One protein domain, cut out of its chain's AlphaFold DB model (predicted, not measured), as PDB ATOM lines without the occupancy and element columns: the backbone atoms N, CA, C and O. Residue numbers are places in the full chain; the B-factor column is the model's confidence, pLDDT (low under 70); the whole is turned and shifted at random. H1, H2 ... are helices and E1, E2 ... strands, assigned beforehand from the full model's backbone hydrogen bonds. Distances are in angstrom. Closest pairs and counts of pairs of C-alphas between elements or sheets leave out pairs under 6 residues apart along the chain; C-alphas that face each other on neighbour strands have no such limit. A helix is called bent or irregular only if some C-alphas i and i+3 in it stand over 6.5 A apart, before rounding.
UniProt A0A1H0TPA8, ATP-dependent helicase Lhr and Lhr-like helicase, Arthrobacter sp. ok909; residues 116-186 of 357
ATOM      1  N   THR A 116      41.491 -66.692  23.288       52.19
ATOM      2  CA  THR A 116      42.123 -67.203  22.065       52.19
ATOM      3  C   THR A 116      41.767 -66.385  20.819       52.19
ATOM      4  O   THR A 116      42.218 -66.720  19.730       52.19
ATOM      5  N   ALA A 117      40.947 -65.336  20.957       57.19
ATOM      6  CA  ALA A 117      40.544 -64.460  19.862       57.19
ATOM      7  C   ALA A 117      41.330 -63.145  19.888       57.19
ATOM      8  O   ALA A 117      41.641 -62.621  20.964       57.19
ATOM      9  N   ASP A 118      41.603 -62.593  18.704       63.44
ATOM     10  CA  ASP A 118      42.186 -61.261  18.589       63.44
ATOM     11  C   ASP A 118      41.308 -60.222  19.298       63.44
ATOM     12  O   ASP A 118      40.080 -60.276  19.185       63.44
ATOM     13  N   PRO A 119      41.905 -59.268  20.035       68.50
ATOM     14  CA  PRO A 119      41.143 -58.232  20.707       68.50
ATOM     15  C   PRO A 119      40.358 -57.435  19.665       68.50
ATOM     16  O   PRO A 119      40.933 -56.882  18.732       68.50
ATOM     17  N   GLN A 120      39.039 -57.386  19.830       81.81
ATOM     18  CA  GLN A 120      38.119 -56.600  19.010       81.81
ATOM     19  C   GLN A 120      37.414 -55.574  19.898       81.81
ATOM     20  O   GLN A 120      37.110 -55.852  21.058       81.81
ATOM     21  N   VAL A 121      37.129 -54.393  19.351       87.00
ATOM     22  CA  VAL A 121      36.286 -53.391  20.013       87.00
ATOM     23  C   VAL A 121      34.879 -53.479  19.443       87.00
ATOM     24  O   VAL A 121      34.678 -53.286  18.245       87.00
ATOM     25  N   VAL A 122      33.906 -53.756  20.309       91.00
ATOM     26  CA  VAL A 122      32.484 -53.798  19.955       91.00
ATOM     27  C   VAL A 122      31.977 -52.377  19.722       91.00
ATOM     28  O   VAL A 122      32.184 -51.493  20.557       91.00
ATOM     29  N   ILE A 123      31.304 -52.146  18.600       93.62
ATOM     30  CA  ILE A 123      30.751 -50.847  18.227       93.62
ATOM     31  C   ILE A 123      29.258 -50.806  18.555       93.62
ATOM     32  O   ILE A 123      28.493 -51.683  18.152       93.62
ATOM     33  N   LEU A 124      28.853 -49.768  19.285       94.69
ATOM     34  CA  LEU A 124      27.505 -49.581  19.806       94.69
ATOM     35  C   LEU A 124      26.887 -48.272  19.306       94.69
ATOM     36  O   LEU A 124      27.488 -47.208  19.446       94.69
ATOM     37  N   HIS A 125      25.646 -48.337  18.833       93.25
ATOM     38  CA  HIS A 125      24.772 -47.175  18.677       93.25
ATOM     39  C   HIS A 125      23.707 -47.221  19.780       93.25
ATOM     40  O   HIS A 125      22.841 -48.099  19.815       93.25
ATOM     41  N   GLY A 126      23.821 -46.328  20.766       90.81
ATOM     42  CA  GLY A 126      23.051 -46.428  22.006       90.81
ATOM     43  C   GLY A 126      23.325 -47.745  22.750       90.81
ATOM     44  O   GLY A 126      24.348 -47.889  23.421       90.81
ATOM     45  N   ARG A 127      22.391 -48.702  22.660       90.75
ATOM     46  CA  ARG A 127      22.502 -50.052  23.259       90.75
ATOM     47  C   ARG A 127      22.610 -51.168  22.216       90.75
ATOM     48  O   ARG A 127      22.769 -52.320  22.604       90.75
ATOM     49  N   GLU A 128      22.479 -50.833  20.939       93.31
ATOM     50  CA  GLU A 128      22.500 -51.781  19.832       93.31
ATOM     51  C   GLU A 128      23.940 -52.022  19.378       93.31
ATOM     52  O   GLU A 128      24.679 -51.072  19.119       93.31
ATOM     53  N   GLU A 129      24.337 -53.291  19.301       94.12
ATOM     54  CA  GLU A 129      25.608 -53.699  18.708       94.12
ATOM     55  C   GLU A 129      25.481 -53.724  17.191       94.12
ATOM     56  O   GLU A 129      24.655 -54.449  16.644       94.12
ATOM     57  N   ILE A 130      26.317 -52.930  16.524       90.31
ATOM     58  CA  ILE A 130      26.321 -52.814  15.060       90.31
ATOM     59  C   ILE A 130      27.478 -53.585  14.410       90.31
ATOM     60  O   ILE A 130      27.522 -53.726  13.190       90.31
ATOM     61  N   GLY A 131      28.438 -54.064  15.206       88.69
ATOM     62  CA  GLY A 131      29.584 -54.845  14.745       88.69
ATOM     63  C   GLY A 131      30.809 -54.665  15.638       88.69
ATOM     64  O   GLY A 131      30.721 -54.115  16.734       88.69
ATOM     65  N   SER A 132      31.973 -55.089  15.152       88.88
ATOM     66  CA  SER A 132      33.249 -54.945  15.855       88.88
ATOM     67  C   SER A 132      34.370 -54.499  14.919       88.88
ATOM     68  O   SER A 132      34.289 -54.680  13.701       88.88
ATOM     69  N   VAL A 133      35.425 -53.906  15.480       87.75
ATOM     70  CA  VAL A 133      36.609 -53.480  14.723       87.75
ATOM     71  C   VAL A 133      37.917 -53.822  15.421       87.75
ATOM     72  O   VAL A 133      37.969 -53.906  16.651       87.75
ATOM     73  N   ASP A 134      38.990 -53.925  14.632       86.25
ATOM     74  CA  ASP A 134      40.347 -53.987  15.165       86.25
ATOM     75  C   ASP A 134      40.653 -52.694  15.965       86.25
ATOM     76  O   ASP A 134      40.414 -51.585  15.462       86.25
ATOM     77  N   PRO A 135      41.186 -52.790  17.202       85.00
ATOM     78  CA  PRO A 135      41.551 -51.647  18.040       85.00
ATOM     79  C   PRO A 135      42.416 -50.598  17.328       85.00
ATOM     80  O   PRO A 135      42.268 -49.399  17.579       85.00
ATOM     81  N   MET A 136      43.273 -51.017  16.394       84.75
ATOM     82  CA  MET A 136      44.149 -50.146  15.611       84.75
ATOM     83  C   MET A 136      43.364 -49.130  14.770       84.75
ATOM     84  O   MET A 136      43.834 -48.018  14.516       84.75
ATOM     85  N   VAL A 137      42.132 -49.453  14.364       85.88
ATOM     86  CA  VAL A 137      41.229 -48.516  13.671       85.88
ATOM     87  C   VAL A 137      40.880 -47.318  14.557       85.88
ATOM     88  O   VAL A 137      40.745 -46.199  14.059       85.88
ATOM     89  N   LEU A 138      40.769 -47.527  15.868       85.31
ATOM     90  CA  LEU A 138      40.425 -46.497  16.849       85.31
ATOM     91  C   LEU A 138      41.658 -45.756  17.395       85.31
ATOM     92  O   LEU A 138      41.517 -44.641  17.895       85.31
ATOM     93  N   GLN A 139      42.850 -46.347  17.269       81.06
ATOM     94  CA  GLN A 139      44.118 -45.782  17.751       81.06
ATOM     95  C   GLN A 139      44.825 -44.914  16.706       81.06
ATOM     96  O   GLN A 139      45.417 -43.894  17.055       81.06
ATOM     97  N   ARG A 140      44.748 -45.277  15.417       82.25
ATOM     98  CA  ARG A 140      45.396 -44.513  14.339       82.25
ATOM     99  C   ARG A 140      44.958 -43.054  14.348       82.25
ATOM    100  O   ARG A 140      43.763 -42.770  14.464       82.25
ATOM    101  N   LYS A 141      45.905 -42.132  14.186       77.50
ATOM    102  CA  LYS A 141      45.596 -40.710  14.021       77.50
ATOM    103  C   LYS A 141      44.761 -40.505  12.757       77.50
ATOM    104  O   LYS A 141      45.007 -41.139  11.732       77.50
ATOM    105  N   VAL A 142      43.756 -39.648  12.865       75.81
ATOM    106  CA  VAL A 142      42.895 -39.233  11.757       75.81
ATOM    107  C   VAL A 142      42.845 -37.719  11.741       75.81
ATOM    108  O   VAL A 142      42.880 -37.085  12.798       75.81
ATOM    109  N   ASP A 143      42.747 -37.149  10.550       68.75
ATOM    110  CA  ASP A 143      42.356 -35.756  10.420       68.75
ATOM    111  C   ASP A 143      40.843 -35.663  10.634       68.75
ATOM    112  O   ASP A 143      40.094 -36.457  10.066       68.75
ATOM    113  N   GLY A 144      40.383 -34.694  11.427       76.56
ATOM    114  CA  GLY A 144      38.953 -34.453  11.632       76.56
ATOM    115  C   GLY A 144      38.216 -35.563  12.404       76.56
ATOM    116  O   GLY A 144      38.808 -36.218  13.267       76.56
ATOM    117  N   PRO A 145      36.896 -35.740  12.177       80.44
ATOM    118  CA  PRO A 145      36.102 -36.726  12.905       80.44
ATOM    119  C   PRO A 145      36.478 -38.158  12.505       80.44
ATOM    120  O   PRO A 145      36.650 -38.473  11.329       80.44
ATOM    121  N   ARG A 146      36.544 -39.066  13.486       86.31
ATOM    122  CA  ARG A 146      36.784 -40.491  13.224       86.31
ATOM    123  C   ARG A 146      35.509 -41.154  12.711       86.31
ATOM    124  O   ARG A 146      34.559 -41.326  13.474       86.31
ATOM    125  N   LEU A 147      35.523 -41.567  11.446       86.19
ATOM    126  CA  LEU A 147      34.418 -42.275  10.804       86.19
ATOM    127  C   LEU A 147      34.739 -43.767  10.617       86.19
ATOM    128  O   LEU A 147      35.840 -44.138  10.200       86.19
ATOM    129  N   LEU A 148      33.754 -44.616  10.904       86.06
ATOM    130  CA  LEU A 148      33.752 -46.055  10.639       86.06
ATOM    131  C   LEU A 148      32.664 -46.381   9.621       86.06
ATOM    132  O   LEU A 148      31.588 -45.793   9.676       86.06
ATOM    133  N   THR A 149      32.913 -47.360   8.754       82.00
ATOM    134  CA  THR A 149      31.872 -47.933   7.891       82.00
ATOM    135  C   THR A 149      31.542 -49.328   8.386       82.00
ATOM    136  O   THR A 149      32.390 -50.218   8.346       82.00
ATOM    137  N   LEU A 150      30.313 -49.511   8.865       81.94
ATOM    138  CA  LEU A 150      29.784 -50.790   9.331       81.94
ATOM    139  C   LEU A 150      28.388 -50.977   8.750       81.94
ATOM    140  O   LEU A 150      27.581 -50.046   8.769       81.94
ATOM    141  N   ASP A 151      28.144 -52.164   8.199       75.75
ATOM    142  CA  ASP A 151      26.897 -52.516   7.506       75.75
ATOM    143  C   ASP A 151      26.494 -51.498   6.414       75.75
ATOM    144  O   ASP A 151      25.348 -51.072   6.290       75.75
ATOM    145  N   GLY A 152      27.485 -51.013   5.652       73.50
ATOM    146  CA  GLY A 152      27.273 -50.045   4.568       73.50
ATOM    147  C   GLY A 152      26.846 -48.640   5.017       73.50
ATOM    148  O   GLY A 152      26.482 -47.820   4.178       73.50
ATOM    149  N   ARG A 153      26.887 -48.340   6.321       77.31
ATOM    150  CA  ARG A 153      26.568 -47.021   6.892       77.31
ATOM    151  C   ARG A 153      27.806 -46.400   7.522       77.31
ATOM    152  O   ARG A 153      28.628 -47.116   8.093       77.31
ATOM    153  N   ALA A 154      27.918 -45.072   7.447       83.19
ATOM    154  CA  ALA A 154      28.972 -44.356   8.156       83.19
ATOM    155  C   ALA A 154      28.533 -43.957   9.565       83.19
ATOM    156  O   ALA A 154      27.435 -43.443   9.797       83.19
ATOM    157  N   TRP A 155      29.462 -44.142  10.488       88.19
ATOM    158  CA  TRP A 155      29.289 -43.967  11.916       88.19
ATOM    159  C   TRP A 155      30.413 -43.086  12.444       88.19
ATOM    160  O   TRP A 155      31.587 -43.390  12.237       88.19
ATOM    161  N   GLN A 156      30.075 -41.996  13.127       90.69
ATOM    162  CA  GLN A 156      31.069 -41.158  13.789       90.69
ATOM    163  C   GLN A 156      31.332 -41.683  15.197       90.69
ATOM    164  O   GLN A 156      30.406 -41.813  15.994       90.69
ATOM    165  N   VAL A 157      32.597 -41.960  15.514       90.88
ATOM    166  CA  VAL A 157      33.012 -42.394  16.853       90.88
ATOM    167  C   VAL A 157      33.049 -41.193  17.787       90.88
ATOM    168  O   VAL A 157      33.843 -40.275  17.590       90.88
ATOM    169  N   ASN A 158      32.228 -41.234  18.835       89.81
ATOM    170  CA  ASN A 158      32.154 -40.172  19.838       89.81
ATOM    171  C   ASN A 158      32.948 -40.513  21.101       89.81
ATOM    172  O   ASN A 158      33.554 -39.637  21.715       89.81
ATOM    173  N   TYR A 159      32.946 -41.786  21.501       89.69
ATOM    174  CA  TYR A 159      33.579 -42.228  22.739       89.69
ATOM    175  C   TYR A 159      34.071 -43.672  22.637       89.69
ATOM    176  O   TYR A 159      33.438 -44.505  21.995       89.69
ATOM    177  N   VAL A 160      35.187 -43.977  23.304       89.44
ATOM    178  CA  VAL A 160      35.751 -45.330  23.387       89.44
ATOM    179  C   VAL A 160      35.996 -45.689  24.855       89.44
ATOM    180  O   VAL A 160      36.820 -45.068  25.528       89.44
ATOM    181  N   ASP A 161      35.292 -46.711  25.341       88.12
ATOM    182  CA  ASP A 161      35.540 -47.384  26.618       88.12
ATOM    183  C   ASP A 161      36.507 -48.553  26.390       88.12
ATOM    184  O   ASP A 161      36.117 -49.699  26.153       88.12
ATOM    185  N   TRP A 162      37.801 -48.251  26.478       82.62
ATOM    186  CA  TRP A 162      38.871 -49.233  26.303       82.62
ATOM    187  C   TRP A 162      38.848 -50.353  27.342       82.62
ATOM    188  O   TRP A 162      39.230 -51.474  27.029       82.62
ATOM    189  N   LYS A 163      38.367 -50.072  28.561       76.62
ATOM    190  CA  LYS A 163      38.309 -51.061  29.645       76.62
ATOM    191  C   LYS A 163      37.252 -52.127  29.366       76.62
ATOM    192  O   LYS A 163      37.422 -53.274  29.764       76.62
ATOM    193  N   ARG A 164      36.150 -51.743  28.718       82.31
ATOM    194  CA  ARG A 164      35.064 -52.657  28.337       82.31
ATOM    195  C   ARG A 164      35.133 -53.121  26.884       82.31
ATOM    196  O   ARG A 164      34.187 -53.765  26.439       82.31
ATOM    197  N   HIS A 165      36.192 -52.755  26.157       84.75
ATOM    198  CA  HIS A 165      36.351 -52.997  24.718       84.75
ATOM    199  C   HIS A 165      35.119 -52.566  23.909       84.75
ATOM    200  O   HIS A 165      34.615 -53.311  23.071       84.75
ATOM    201  N   ARG A 166      34.611 -51.355  24.173       90.75
ATOM    202  CA  ARG A 166      33.424 -50.798  23.506       90.75
ATOM    203  C   ARG A 166      33.686 -49.411  22.947       90.75
ATOM    204  O   ARG A 166      34.323 -48.595  23.603       90.75
ATOM    205  N   ALA A 167      33.132 -49.107  21.783       92.06
ATOM    206  CA  ALA A 167      33.089 -47.756  21.245       92.06
ATOM    207  C   ALA A 167      31.658 -47.374  20.874       92.06
ATOM    208  O   ALA A 167      30.884 -48.201  20.402       92.06
ATOM    209  N   TYR A 168      31.317 -46.114  21.112       94.12
ATOM    210  CA  TYR A 168      29.983 -45.567  20.924       94.12
ATOM    211  C   TYR A 168      29.983 -44.620  19.736       94.12
ATOM    212  O   TYR A 168      30.844 -43.734  19.632       94.12
ATOM    213  N   VAL A 169      29.013 -44.818  18.855       93.75
ATOM    214  CA  VAL A 169      28.898 -44.097  17.594       93.75
ATOM    215  C   VAL A 169      27.532 -43.455  17.423       93.75
ATOM    216  O   VAL A 169      26.541 -43.932  17.971       93.75
ATOM    217  N   GLU A 170      27.496 -42.408  16.607       92.50
ATOM    218  CA  GLU A 170      26.267 -41.799  16.097       92.50
ATOM    219  C   GLU A 170      26.254 -41.860  14.561       92.50
ATOM    220  O   GLU A 170      27.329 -41.842  13.939       92.50
ATOM    221  N   PRO A 171      25.072 -41.933  13.920       88.06
ATOM    222  CA  PRO A 171      24.967 -41.887  12.468       88.06
ATOM    223  C   PRO A 171      25.608 -40.612  11.921       88.06
ATOM    224  O   PRO A 171      25.342 -39.512  12.407       88.06
ATOM    225  N   SER A 172      26.428 -40.742  10.880       79.62
ATOM    226  CA  SER A 172      27.028 -39.586  10.220       79.62
ATOM    227  C   SER A 172      26.500 -39.448   8.797       79.62
ATOM    228  O   SER A 172      26.702 -40.327   7.961       79.62
ATOM    229  N   ALA A 173      25.867 -38.310   8.496       65.25
ATOM    230  CA  ALA A 173      25.517 -37.938   7.122       65.25
ATOM    231  C   ALA A 173      26.766 -37.669   6.256       65.25
ATOM    232  O   ALA A 173      26.691 -37.698   5.030       65.25
ATOM    233  N   ASN A 174      27.931 -37.485   6.894       56.53
ATOM    234  CA  ASN A 174      29.206 -37.207   6.236       56.53
ATOM    235  C   ASN A 174      29.815 -38.441   5.547       56.53
ATOM    236  O   ASN A 174      30.903 -38.336   4.995       56.53
ATOM    237  N   ALA A 175      29.117 -39.586   5.520       48.88
ATOM    238  CA  ALA A 175      29.473 -40.746   4.692       48.88
ATOM    239  C   ALA A 175      29.732 -40.369   3.222       48.88
ATOM    240  O   ALA A 175      30.577 -40.960   2.558       48.88
ATOM    241  N   ALA A 176      28.953 -39.403   2.721       41.47
ATOM    242  CA  ALA A 176      28.980 -38.942   1.337       41.47
ATOM    243  C   ALA A 176      29.974 -37.790   1.099       41.47
ATOM    244  O   ALA A 176      30.276 -37.469  -0.052       41.47
ATOM    245  N   ASP A 177      30.500 -37.175   2.163       43.25
ATOM    246  CA  ASP A 177      31.550 -36.174   2.040       43.25
ATOM    247  C   ASP A 177      32.875 -36.899   1.791       43.25
ATOM    248  O   ASP A 177      33.564 -37.320   2.717       43.25
ATOM    249  N   SER A 178      33.267 -36.991   0.515       45.12
ATOM    250  CA  SER A 178      34.562 -37.533   0.046       45.12
ATOM    251  C   SER A 178      35.798 -36.997   0.790       45.12
ATOM    252  O   SER A 178      36.876 -37.583   0.709       45.12
ATOM    253  N   LYS A 179      35.649 -35.891   1.533       40.28
ATOM    254  CA  LYS A 179      36.678 -35.313   2.404       40.28
ATOM    255  C   LYS A 179      37.039 -36.206   3.596       40.28
ATOM    256  O   LYS A 179      38.169 -36.109   4.064       40.28
ATOM    257  N   TRP A 180      36.132 -37.060   4.075       46.19
ATOM    258  CA  TRP A 180      36.340 -37.890   5.265       46.19
ATOM    259  C   TRP A 180      36.075 -39.364   4.941       46.19
ATOM    260  O   TRP A 180      34.959 -39.860   5.050       46.19
ATOM    261  N   SER A 181      37.120 -40.076   4.518       52.38
ATOM    262  CA  SER A 181      37.032 -41.517   4.263       52.38
ATOM    263  C   SER A 181      36.988 -42.301   5.577       52.38
ATOM    264  O   SER A 181      37.739 -42.011   6.512       52.38
ATOM    265  N   SER A 182      36.120 -43.312   5.649       58.22
ATOM    266  CA  SER A 182      36.103 -44.250   6.771       58.22
ATOM    267  C   SER A 182      37.430 -44.993   6.886       58.22
ATOM    268  O   SER A 182      38.007 -45.392   5.874       58.22
ATOM    269  N   MET A 183      37.885 -45.250   8.111       66.38
ATOM    270  CA  MET A 183      39.120 -46.003   8.319       66.38
ATOM    271  C   MET A 183      38.906 -47.489   8.001       66.38
ATOM    272  O   MET A 183      38.139 -48.143   8.714       66.38
ATOM    273  N   PRO A 184      39.575 -48.052   6.975       73.19
ATOM    274  CA  PRO A 184      39.440 -49.468   6.670       73.19
ATOM    275  C   PRO A 184      40.053 -50.301   7.795       73.19
ATOM    276  O   PRO A 184      40.995 -49.858   8.467       73.19
ATOM    277  N   GLN A 185      39.545 -51.522   7.971       81.38
ATOM    278  CA  GLN A 185      40.207 -52.517   8.813       81.38
ATOM    279  C   GLN A 185      41.666 -52.684   8.359       81.38
ATOM    280  O   GLN A 185      41.941 -52.569   7.157       81.38
ATOM    281  N   PRO A 186      42.610 -52.921   9.284       87.62
ATOM    282  CA  PRO A 186      43.985 -53.222   8.923       87.62
ATOM    283  C   PRO A 186      44.033 -54.446   8.012       87.62
ATOM    284  O   PRO A 186      43.442 -55.478   8.313       87.62
TER     285      PRO A 186
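This is residues 116 to 186 of the 357 residues of the protein "ATP-dependent helicase Lhr and Lhr-like helicase" of Arthrobacter sp. ok909 (UniProt A0A1H0TPA8). One five-stranded sheet curls like part of a barrel and folds back on itself, E2 and E1 facing E4 and E3 with E5 as the hinge. The short helix H1 lies beside the strands, and H2 lies near one end of E4. The 71 printed residues hold, in order, E1, E2, H1, E3, E4, E5 and H2, class mixed; the sheet, order E2, E1, E5, E4, E3, is mixed. It is compact, radius of gyration of the C-alphas 11.5 A, and only just elongated, spanning 38 by 25 by 19 A.

E4, residues 153 to 161, is 21.7 A long and bends by 69 degrees at residue 158. E5 is residues 166 to 171, 16.5 A; E1 121 to 125, 13.2 A, from C-alpha 121 at (36.286, -53.391, 20.013); E2 128 to 133, 15.1 A; E3 147 to 150, 9.8 A. H1 is residues 135 to 139, 6.4 A. H2, residues 173 to 176, ends at C-alpha 176 (28.980, -38.942, 1.337); it is irregular, but only just, with C-alphas 173 and 176 6.8 A apart.

E3, E4 and E5 form a meander, each strand the antiparallel neighbour of the one before; N 156 and O 170 are 2.9 A apart, N 148 and O 155 2.8 A. E5 and E1 are parallel, with N 167 and O 122 at 2.8 A. The hairpin E1 and E2 has N 123 and O 131 at 2.8 A. The closest C-alphas of edge strands E2 and E3, Gly 131 and Leu 150, are 6.8 A apart. H1 is on the sheet, over none of its strands, height 8.3 A. H2 is on it too, only just over E4 with 3 C-alphas, height 7.4 A. In H1 every O i to N i+4 pair is within hydrogen-bond range; H2 is too short for one.

The C-alphas farthest apart, Thr 116 and Asp 177, are 38.4 A apart. The printed part has no cut and no long link. Mean pLDDT of the printed part is 78.9, under 70 at residues 116 to 119, 143 and 173 to 183.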